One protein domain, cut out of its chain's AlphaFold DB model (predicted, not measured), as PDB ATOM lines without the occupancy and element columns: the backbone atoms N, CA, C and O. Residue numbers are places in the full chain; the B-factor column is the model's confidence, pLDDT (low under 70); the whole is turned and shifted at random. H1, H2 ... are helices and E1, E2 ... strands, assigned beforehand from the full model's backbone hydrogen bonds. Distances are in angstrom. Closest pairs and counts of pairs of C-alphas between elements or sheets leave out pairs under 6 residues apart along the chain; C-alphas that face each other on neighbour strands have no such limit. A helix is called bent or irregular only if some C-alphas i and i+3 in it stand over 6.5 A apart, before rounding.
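Overview. This is residues 11 to 92 of the 101 residues of an uncharacterized protein of Shewanella sp. YLB-07 (UniProt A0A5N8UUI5). Parallel strands E1 and E2 form one end of a loop-rich body, H1 and H2 the other, with residues 65 to 86 winding between. Named elements, in order H1, H2, H3, E1, H4, E2, hold 33 of 82 printed residues, under half; the class is mixed. It is only just compact, close to loose: radius of gyration of the C-alphas 13.7 A, spans 40 by 29 by 17 A.

Arrangement. E1, residues 51 to 55, and E2, residues 87 to 91, are parallel; N 54 and O 89, 2.9 A, are within hydrogen-bond range. With H4, residues 61 to 64, between, they form a strand-helix-strand unit. H1, residues 11 to 15, and H2, residues 21 to 30, only just touch: 3 C-alpha pairs within 8 A, closest Val 12 and Thr 30, 6.4 A. Irregular H2 has 2 of 6 O i to N i+4 pairs within range, 3 of 7 O i to N i+3.

Along the chain. H3 is residues 39 to 42. C-alpha 11 is at (121.790, 124.400, 156.879), C-alpha 91 at (121.975, 116.897, 137.202).

Size, cuts and confidence. The printed part has no cut.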
ATOM      1  N   ILE A  11     122.820 125.040 156.050       96.38
ATOM      2  CA  ILE A  11     121.790 124.400 156.879       96.38
ATOM      3  C   ILE A  11     122.307 124.211 158.303       96.38
ATOM      4  O   ILE A  11     121.588 124.512 159.257       96.38
ATOM      5  N   VAL A  12     123.550 123.747 158.450       96.44
ATOM      6  CA  VAL A  12     124.159 123.503 159.760       96.44
ATOM      7  C   VAL A  12     124.350 124.821 160.500       96.44
ATOM      8  O   VAL A  12     124.015 124.914 161.675       96.44
ATOM      9  N   ASP A  13     124.785 125.874 159.811       95.69
ATOM     10  CA  ASP A  13     125.010 127.176 160.446       95.69
ATOM     11  C   ASP A  13     123.701 127.799 160.958       95.69
ATOM     12  O   ASP A  13     123.674 128.437 162.013       95.69
ATOM     13  N   LYS A  14     122.587 127.597 160.237       94.88
ATOM     14  CA  LYS A  14     121.278 128.136 160.638       94.88
ATOM     15  C   LYS A  14     120.541 127.270 161.655       94.88
ATOM     16  O   LYS A  14     119.815 127.819 162.483       94.88
ATOM     17  N   LEU A  15     120.673 125.946 161.587       95.06
ATOM     18  CA  LEU A  15     119.866 125.016 162.388       95.06
ATOM     19  C   LEU A  15     120.655 124.294 163.483       95.06
ATOM     20  O   LEU A  15     120.048 123.791 164.424       95.06
ATOM     21  N   GLY A  16     121.985 124.273 163.405       92.81
ATOM     22  CA  GLY A  16     122.862 123.491 164.280       92.81
ATOM     23  C   GLY A  16     122.783 123.859 165.760       92.81
ATOM     24  O   GLY A  16     123.046 123.024 166.621       92.81
ATOM     25  N   SER A  17     122.369 125.090 166.069       92.06
ATOM     26  CA  SER A  17     122.182 125.578 167.443       92.06
ATOM     27  C   SER A  17     120.782 125.315 168.014       92.06
ATOM     28  O   SER A  17     120.536 125.584 169.192       92.06
ATOM     29  N   ILE A  18     119.846 124.795 167.210       95.31
ATOM     30  CA  ILE A  18     118.482 124.511 167.658       95.31
ATOM     31  C   ILE A  18     118.496 123.282 168.584       95.31
ATOM     32  O   ILE A  18     119.075 122.250 168.226       95.31
ATOM     33  N   PRO A  19     117.822 123.335 169.755       96.00
ATOM     34  CA  PRO A  19     117.711 122.185 170.643       96.00
ATOM     35  C   PRO A  19     117.195 120.939 169.911       96.00
ATOM     36  O   PRO A  19     116.125 120.960 169.305       96.00
ATOM     37  N   GLY A  20     117.959 119.848 169.990       95.25
ATOM     38  CA  GLY A  20     117.629 118.575 169.348       95.25
ATOM     39  C   GLY A  20     118.234 118.363 167.959       95.25
ATOM     40  O   GLY A  20     118.127 117.251 167.453       95.25
ATOM     41  N   TYR A  21     118.913 119.353 167.366       95.44
ATOM     42  CA  TYR A  21     119.600 119.172 166.080       95.44
ATOM     43  C   TYR A  21     120.631 118.034 166.144       95.44
ATOM     44  O   TYR A  21     120.513 117.054 165.413       95.44
ATOM     45  N   GLU A  22     121.566 118.099 167.096       96.06
ATOM     46  CA  GLU A  22     122.586 117.060 167.303       96.06
ATOM     47  C   GLU A  22     121.969 115.688 167.618       96.06
ATOM     48  O   GLU A  22     122.485 114.663 167.187       96.06
ATOM     49  N   LEU A  23     120.823 115.645 168.305       97.06
ATOM     50  CA  LEU A  23     120.130 114.385 168.589       97.06
ATOM     51  C   LEU A  23     119.621 113.705 167.305       97.06
ATOM     52  O   LEU A  23     119.547 112.479 167.253       97.06
ATOM     53  N   ILE A  24     119.265 114.489 166.283       95.75
ATOM     54  CA  ILE A  24     118.753 113.996 164.999       95.75
ATOM     55  C   ILE A  24     119.903 113.678 164.038       95.75
ATOM     56  O   ILE A  24     119.871 112.649 163.366       95.75
ATOM     57  N   THR A  25     120.902 114.558 163.944       93.69
ATOM     58  CA  THR A  25     121.969 114.461 162.936       93.69
ATOM     59  C   THR A  25     123.232 113.767 163.439       93.69
ATOM     60  O   THR A  25     124.104 113.421 162.641       93.69
ATOM     61  N   GLY A  26     123.359 113.598 164.755       95.56
ATOM     62  CA  GLY A  26     124.590 113.188 165.418       95.56
ATOM     63  C   GLY A  26     125.691 114.249 165.351       95.56
ATOM     64  O   GLY A  26     125.548 115.291 164.702       95.56
ATOM     65  N   GLU A  27     126.821 113.930 165.985       93.69
ATOM     66  CA  GLU A  27     128.040 114.751 166.000       93.69
ATOM     67  C   GLU A  27     128.552 115.048 164.582       93.69
ATOM     68  O   GLU A  27     128.953 116.165 164.274       93.69
ATOM     69  N   ALA A  28     128.465 114.080 163.665       92.56
ATOM     70  CA  ALA A  28     128.882 114.295 162.281       92.56
ATOM     71  C   ALA A  28     128.096 115.437 161.617       92.56
ATOM     72  O   ALA A  28     128.672 116.253 160.907       92.56
ATOM     73  N   GLY A  29     126.789 115.543 161.877       92.94
ATOM     74  CA  GLY A  29     125.960 116.597 161.297       92.94
ATOM     75  C   GLY A  29     126.227 117.997 161.849       92.94
ATOM     76  O   GLY A  29     125.875 118.971 161.184       92.94
ATOM     77  N   THR A  30     126.848 118.121 163.026       94.19
ATOM     78  CA  THR A  30     127.238 119.422 163.601       94.19
ATOM     79  C   THR A  30     128.596 119.901 163.086       94.19
ATOM     80  O   THR A  30     128.882 121.093 163.134       94.19
ATOM     81  N   GLN A  31     129.413 119.002 162.530       95.31
ATOM     82  CA  GLN A  31     130.745 119.313 161.998       95.31
ATOM     83  C   GLN A  31     130.737 119.851 160.557       95.31
ATOM     84  O   GLN A  31     131.766 120.324 160.074       95.31
ATOM     85  N   LEU A  32     129.595 119.778 159.866       96.94
ATOM     86  CA  LEU A  32     129.440 120.113 158.442       96.94
ATOM     87  C   LEU A  32     129.063 121.585 158.184       96.94
ATOM     88  O   LEU A  32     128.478 121.891 157.145       96.94
ATOM     89  N   GLY A  33     129.359 122.487 159.121       97.12
ATOM     90  CA  GLY A  33     129.149 123.930 158.949       97.12
ATOM     91  C   GLY A  33     130.081 124.569 157.921       97.12
ATOM     92  O   GLY A  33     130.992 123.921 157.399       97.12
ATOM     93  N   THR A  34     129.844 125.851 157.633       96.94
ATOM     94  CA  THR A  34     130.689 126.648 156.719       96.94
ATOM     95  C   THR A  34     131.695 127.540 157.454       96.94
ATOM     96  O   THR A  34     132.538 128.185 156.831       96.94
ATOM     97  N   ASP A  35     131.648 127.568 158.790       94.94
ATOM     98  CA  ASP A  35     132.596 128.323 159.612       94.94
ATOM     99  C   ASP A  35     134.057 127.886 159.336       94.94
ATOM    100  O   ASP A  35     134.291 126.701 159.073       94.94
ATOM    101  N   PRO A  36     135.063 128.784 159.414       94.81
ATOM    102  CA  PRO A  36     136.472 128.432 159.206       94.81
ATOM    103  C   PRO A  36     137.002 127.308 160.111       94.81
ATOM    104  O   PRO A  36     137.981 126.647 159.768       94.81
ATOM    105  N   TYR A  37     136.373 127.087 161.265       93.31
ATOM    106  CA  TYR A  37     136.699 126.011 162.196       93.31
ATOM    107  C   TYR A  37     135.897 124.721 161.945       93.31
ATOM    108  O   TYR A  37     136.171 123.715 162.599       93.31
ATOM    109  N   SER A  38     134.954 124.714 160.999       95.00
ATOM    110  CA  SER A  38     134.238 123.502 160.575       95.00
ATOM    111  C   SER A  38     135.162 122.561 159.809       95.00
ATOM    112  O   SER A  38     136.098 123.000 159.139       95.00
ATOM    113  N   ILE A  39     134.889 121.255 159.878       95.88
ATOM    114  CA  ILE A  39     135.759 120.246 159.262       95.88
ATOM    115  C   ILE A  39     135.909 120.460 157.744       95.88
ATOM    116  O   ILE A  39     137.056 120.491 157.300       95.88
ATOM    117  N   PRO A  40     134.837 120.675 156.944       96.38
ATOM    118  CA  PRO A  40     134.970 120.894 155.500       96.38
ATOM    119  C   PRO A  40     135.887 122.068 155.134       96.38
ATOM    120  O   PRO A  40     136.705 121.948 154.227       96.38
ATOM    121  N   SER A  41     135.818 123.165 155.893       94.94
ATOM    122  CA  SER A  41     136.629 124.374 155.691       94.94
ATOM    123  C   SER A  41     138.126 124.167 155.949       94.94
ATOM    124  O   SER A  41     138.943 124.987 155.535       94.94
ATOM    125  N   GLN A  42     138.497 123.087 156.643       95.31
ATOM    126  CA  GLN A  42     139.886 122.740 156.957       95.31
ATOM    127  C   GLN A  42     140.472 121.692 156.005       95.31
ATOM    128  O   GLN A  42     141.667 121.389 156.084       95.31
ATOM    129  N   LEU A  43     139.656 121.115 155.120       94.12
ATOM    130  CA  LEU A  43     140.127 120.140 154.148       94.12
ATOM    131  C   LEU A  43     140.904 120.854 153.036       94.12
ATOM    132  O   LEU A  43     140.444 121.836 152.461       94.12
ATOM    133  N   GLY A  44     142.100 120.349 152.740       94.56
ATOM    134  CA  GLY A  44     142.912 120.840 151.630       94.56
ATOM    135  C   GLY A  44     142.468 120.283 150.276       94.56
ATOM    136  O   GLY A  44     141.586 119.427 150.186       94.56
ATOM    137  N   ALA A  45     143.146 120.735 149.221       97.38
ATOM    138  CA  ALA A  45     142.939 120.243 147.866       97.38
ATOM    139  C   ALA A  45     143.104 118.719 147.758       97.38
ATOM    140  O   ALA A  45     144.016 118.123 148.342       97.38
ATOM    141  N   VAL A  46     142.253 118.092 146.946       97.50
ATOM    142  CA  VAL A  46     142.396 116.679 146.601       97.50
ATOM    143  C   VAL A  46     143.567 116.476 145.638       97.50
ATOM    144  O   VAL A  46     143.875 117.331 144.809       97.50
ATOM    145  N   ASN A  47     144.231 115.327 145.742       97.56
ATOM    146  CA  ASN A  47     145.415 114.972 144.950       97.56
ATOM    147  C   ASN A  47     145.242 113.652 144.176       97.56
ATOM    148  O   ASN A  47     146.220 112.973 143.859       97.56
ATOM    149  N   PHE A  48     143.996 113.287 143.889       97.12
ATOM    150  CA  PHE A  48     143.607 112.085 143.161       97.12
ATOM    151  C   PHE A  48     142.557 112.431 142.100       97.12
ATOM    152  O   PHE A  48     141.952 113.499 142.146       97.12
ATOM    153  N   ASP A  49     142.359 111.526 141.139       98.06
ATOM    154  CA  ASP A  49     141.352 111.675 140.087       98.06
ATOM    155  C   ASP A  49     139.945 111.686 140.706       98.06
ATOM    156  O   ASP A  49     139.508 110.695 141.301       98.06
ATOM    157  N   LEU A  50     139.265 112.832 140.638       98.06
ATOM    158  CA  LEU A  50     138.006 113.074 141.329       98.06
ATOM    159  C   LEU A  50     137.046 113.874 140.450       98.06
ATOM    160  O   LEU A  50     137.218 115.078 140.244       98.06
ATOM    161  N   GLY A  51     135.936 113.225 140.104       98.31
ATOM    162  CA  GLY A  51     134.719 113.888 139.648       98.31
ATOM    163  C   GLY A  51     133.721 114.147 140.780       98.31
ATOM    164  O   GLY A  51     133.565 113.327 141.697       98.31
ATOM    165  N   VAL A  52     132.989 115.258 140.702       98.31
ATOM    166  CA  VAL A  52     131.829 115.548 141.563       98.31
ATOM    167  C   VAL A  52     130.559 115.661 140.722       98.31
ATOM    168  O   VAL A  52     130.538 116.360 139.714       98.31
ATOM    169  N   ILE A  53     129.486 115.003 141.160       98.06
ATOM    170  CA  ILE A  53     128.146 115.167 140.591       98.06
ATOM    171  C   ILE A  53     127.267 115.887 141.610       98.06
ATOM    172  O   ILE A  53     127.186 115.436 142.751       98.06
ATOM    173  N   ALA A  54     126.609 116.975 141.212       98.00
ATOM    174  CA  ALA A  54     125.749 117.785 142.075       98.00
ATOM    175  C   ALA A  54     124.289 117.796 141.594       98.00
ATOM    176  O   ALA A  54     124.023 117.894 140.391       98.00
ATOM    177  N   GLY A  55     123.349 117.707 142.539       97.50
ATOM    178  CA  GLY A  55     121.926 117.960 142.299       97.50
ATOM    179  C   GLY A  55     121.639 119.462 142.216       97.50
ATOM    180  O   GLY A  55     122.343 120.262 142.828       97.50
ATOM    181  N   THR A  56     120.639 119.859 141.429       97.62
ATOM    182  CA  THR A  56     120.281 121.279 141.211       97.62
ATOM    183  C   THR A  56     118.832 121.620 141.538       97.62
ATOM    184  O   THR A  56     118.393 122.740 141.271       97.62
ATOM    185  N   GLN A  57     118.068 120.654 142.044       96.38
ATOM    186  CA  GLN A  57     116.668 120.835 142.408       96.38
ATOM    187  C   GLN A  57     116.439 120.336 143.819       96.38
ATOM    188  O   GLN A  57     117.069 119.377 144.232       96.38
ATOM    189  N   SER A  58     115.473 120.919 144.518       95.31
ATOM    190  CA  SER A  58     115.119 120.487 145.861       95.31
ATOM    191  C   SER A  58     113.650 120.103 145.965       95.31
ATOM    192  O   SER A  58     112.776 120.856 145.530       95.31
ATOM    193  N   ILE A  59     113.364 118.966 146.605       93.06
ATOM    194  CA  ILE A  59     112.005 118.655 147.084       93.06
ATOM    195  C   ILE A  59     111.748 119.238 148.482       93.06
ATOM    196  O   ILE A  59     110.595 119.376 148.897       93.06
ATOM    197  N   ASN A  60     112.805 119.603 149.214       91.25
ATOM    198  CA  ASN A  60     112.725 120.198 150.545       91.25
ATOM    199  C   ASN A  60     112.800 121.730 150.465       91.25
ATOM    200  O   ASN A  60     113.827 122.345 150.751       91.25
ATOM    201  N   LEU A  61     111.671 122.353 150.116       91.31
ATOM    202  CA  LEU A  61     111.583 123.802 149.897       91.31
ATOM    203  C   LEU A  61     111.958 124.644 151.129       91.31
ATOM    204  O   LEU A  61     112.441 125.763 150.978       91.31
ATOM    205  N   ILE A  62     111.758 124.118 152.344       94.19
ATOM    206  CA  ILE A  62     112.149 124.816 153.578       94.19
ATOM    207  C   ILE A  62     113.672 124.929 153.643       94.19
ATOM    208  O   ILE A  62     114.195 126.019 153.860       94.19
ATOM    209  N   MET A  63     114.387 123.828 153.416       93.00
ATOM    210  CA  MET A  63     115.850 123.825 153.459       93.00
ATOM    211  C   MET A  63     116.456 124.545 152.251       93.00
ATOM    212  O   MET A  63     117.375 125.339 152.417       93.00
ATOM    213  N   SER A  64     115.885 124.390 151.057       95.25
ATOM    214  CA  SER A  64     116.334 125.149 149.880       95.25
ATOM    215  C   SER A  64     116.182 126.668 150.070       95.25
ATOM    216  O   SER A  64     117.043 127.433 149.649       95.25
ATOM    217  N   SER A  65     115.176 127.137 150.827       95.62
ATOM    218  CA  SER A  65     115.050 128.569 151.160       95.62
ATOM    219  C   SER A  65     116.201 129.128 152.014       95.62
ATOM    220  O   SER A  65     116.383 130.345 152.100       95.62
ATOM    221  N   ILE A  66     116.975 128.255 152.665       96.00
ATOM    222  CA  ILE A  66     118.143 128.622 153.468       96.00
ATOM    223  C   ILE A  66     119.401 128.739 152.602       96.00
ATOM    224  O   ILE A  66     120.255 129.574 152.923       96.00
ATOM    225  N   LEU A  67     119.498 127.920 151.554       96.94
ATOM    226  CA  LEU A  67     120.706 127.669 150.779       96.94
ATOM    227  C   LEU A  67     120.873 128.643 149.602       96.94
ATOM    228  O   LEU A  67     119.891 129.096 149.001       96.94
ATOM    229  N   PRO A  68     122.121 128.947 149.209       97.06
ATOM    230  CA  PRO A  68     122.392 129.546 147.911       97.06
ATOM    231  C   PRO A  68     121.971 128.605 146.781       97.06
ATOM    232  O   PRO A  68     122.343 127.434 146.759       97.06
ATOM    233  N   ASN A  69     121.243 129.143 145.806       95.88
ATOM    234  CA  ASN A  69     120.836 128.394 144.622       95.88
ATOM    235  C   ASN A  69     121.960 128.341 143.566       95.88
ATOM    236  O   ASN A  69     122.722 129.305 143.436       95.88
ATOM    237  N   PRO A  70     122.004 127.294 142.720       97.31
ATOM    238  CA  PRO A  70     121.188 126.073 142.785       97.31
ATOM    239  C   PRO A  70     121.626 125.125 143.918       97.31
ATOM    240  O   PRO A  70     122.800 125.120 144.287       97.31
ATOM    241  N   ASP A  71     120.697 124.317 144.435       97.56
ATOM    242  CA  ASP A  71     120.906 123.403 145.569       97.56
ATOM    243  C   ASP A  71     120.062 122.118 145.468       97.56
ATOM    244  O   ASP A  71     119.140 122.031 144.655       97.56
ATOM    245  N   ASP A  72     120.384 121.129 146.306       96.12
ATOM    246  CA  ASP A  72     119.677 119.844 146.414       96.12
ATOM    247  C   ASP A  72     118.823 119.703 147.698       96.12
ATOM    248  O   ASP A  72     118.496 118.607 148.157       96.12
ATOM    249  N   GLY A  73     118.500 120.824 148.347       95.56
ATOM    250  CA  GLY A  73     117.824 120.868 149.643       95.56
ATOM    251  C   GLY A  73     118.699 120.557 150.848       95.56
ATOM    252  O   GLY A  73     118.177 120.539 151.964       95.56
ATOM    253  N   LYS A  74     119.993 120.276 150.665       93.56
ATOM    254  CA  LYS A  74     120.949 120.063 151.763       93.56
ATOM    255  C   LYS A  74     122.253 120.811 151.532       93.56
ATOM    256  O   LYS A  74     122.818 121.330 152.489       93.56
ATOM    257  N   VAL A  75     122.722 120.874 150.292       96.56
ATOM    258  CA  VAL A  75     124.003 121.467 149.910       96.56
ATOM    259  C   VAL A  75     123.809 122.312 148.652       96.56
ATOM    260  O   VAL A  75     123.118 121.910 147.715       96.56
ATOM    261  N   SER A  76     124.430 123.493 148.609       97.88
ATOM    262  CA  SER A  76     124.485 124.287 147.380       97.88
ATOM    263  C   SER A  76     125.445 123.657 146.370       97.88
ATOM    264  O   SER A  76     126.490 123.114 146.729       97.88
ATOM    265  N   VAL A  77     125.164 123.789 145.074       98.12
ATOM    266  CA  VAL A  77     126.046 123.292 144.001       98.12
ATOM    267  C   VAL A  77     127.462 123.852 144.140       98.12
ATOM    268  O   VAL A  77     128.434 123.141 143.883       98.12
ATOM    269  N   ALA A  78     127.603 125.105 144.577       98.06
ATOM    270  CA  ALA A  78     128.904 125.712 144.827       98.06
ATOM    271  C   ALA A  78     129.675 124.978 145.934       98.06
ATOM    272  O   ALA A  78     130.841 124.639 145.730       98.06
ATOM    273  N   ALA A  79     129.011 124.669 147.050       98.00
ATOM    274  CA  ALA A  79     129.619 123.975 148.179       98.00
ATOM    275  C   ALA A  79     129.971 122.507 147.886       98.00
ATOM    276  O   ALA A  79     130.772 121.916 148.609       98.00
ATOM    277  N   THR A  80     129.442 121.929 146.799       98.00
ATOM    278  CA  THR A  80     129.840 120.580 146.371       98.00
ATOM    279  C   THR A  80     131.225 120.488 145.751       98.00
ATOM    280  O   THR A  80     131.807 119.404 145.701       98.00
ATOM    281  N   LYS A  81     131.792 121.601 145.289       98.00
ATOM    282  CA  LYS A  81     133.098 121.586 144.629       98.00
ATOM    283  C   LYS A  81     134.213 121.311 145.636       98.00
ATOM    284  O   LYS A  81     134.201 121.845 146.738       98.00
ATOM    285  N   ALA A  82     135.186 120.503 145.229       97.75
ATOM    286  CA  ALA A  82     136.435 120.314 145.960       97.75
ATOM    287  C   ALA A  82     137.578 120.968 145.184       97.75
ATOM    288  O   ALA A  82     137.663 120.831 143.961       97.75
ATOM    289  N   GLU A  83     138.478 121.656 145.881       97.69
ATOM    290  CA  GLU A  83     139.725 122.107 145.271       97.69
ATOM    291  C   GLU A  83     140.529 120.890 144.780       97.69
ATOM    292  O   GLU A  83     140.606 119.876 145.468       97.69
ATOM    293  N   GLY A  84     141.101 120.970 143.575       98.00
ATOM    294  CA  GLY A  84     141.857 119.871 142.960       98.00
ATOM    295  C   GLY A  84     141.019 118.840 142.191       98.00
ATOM    296  O   GLY A  84     141.601 118.000 141.509       98.00
ATOM    297  N   MET A  85     139.680 118.905 142.238       98.25
ATOM    298  CA  MET A  85     138.826 118.050 141.399       98.25
ATOM    299  C   MET A  85     139.062 118.335 139.907       98.25
ATOM    300  O   MET A  85     139.321 119.477 139.517       98.25
ATOM    301  N   ASN A  86     138.932 117.317 139.063       97.94
ATOM    302  CA  ASN A  86     139.191 117.413 137.624       97.94
ATOM    303  C   ASN A  86     137.958 117.139 136.751       97.94
ATOM    304  O   ASN A  86     138.041 117.318 135.537       97.94
ATOM    305  N   ASP A  87     136.820 116.781 137.352       98.31
ATOM    306  CA  ASP A  87     135.535 116.691 136.659       98.31
ATOM    307  C   ASP A  87     134.376 117.196 137.538       98.31
ATOM    308  O   ASP A  87     134.398 117.104 138.770       98.31
ATOM    309  N   PHE A  88     133.357 117.763 136.899       98.44
ATOM    310  CA  PHE A  88     132.191 118.320 137.572       98.44
ATOM    311  C   PHE A  88     130.951 118.262 136.683       98.44
ATOM    312  O   PHE A  88     130.925 118.851 135.602       98.44
ATOM    313  N   PHE A  89     129.889 117.629 137.177       98.12
ATOM    314  CA  PHE A  89     128.633 117.496 136.446       98.12
ATOM    315  C   PHE A  89     127.427 117.866 137.312       98.12
ATOM    316  O   PHE A  89     127.326 117.466 138.468       98.12
ATOM    317  N   CYS A  90     126.474 118.596 136.737       98.06
ATOM    318  CA  CYS A  90     125.213 118.920 137.398       98.06
ATOM    319  C   CYS A  90     124.069 118.120 136.785       98.06
ATOM    320  O   CYS A  90     123.934 118.066 135.562       98.06
ATOM    321  N   ILE A  91     123.195 117.577 137.628       96.88
ATOM    322  CA  ILE A  91     121.975 116.897 137.202       96.88
ATOM    323  C   ILE A  91     120.743 117.544 137.833       96.88
ATOM    324  O   ILE A  91     120.735 117.959 138.989       96.88
ATOM    325  N   ALA A  92     119.686 117.613 137.033       96.31
ATOM    326  CA  ALA A  92     118.380 118.146 137.379       96.31
ATOM    327  C   ALA A  92     117.611 117.192 138.319       96.31
ATOM    328  O   ALA A  92     116.599 116.621 137.924       96.31
TER     329      ALA A  92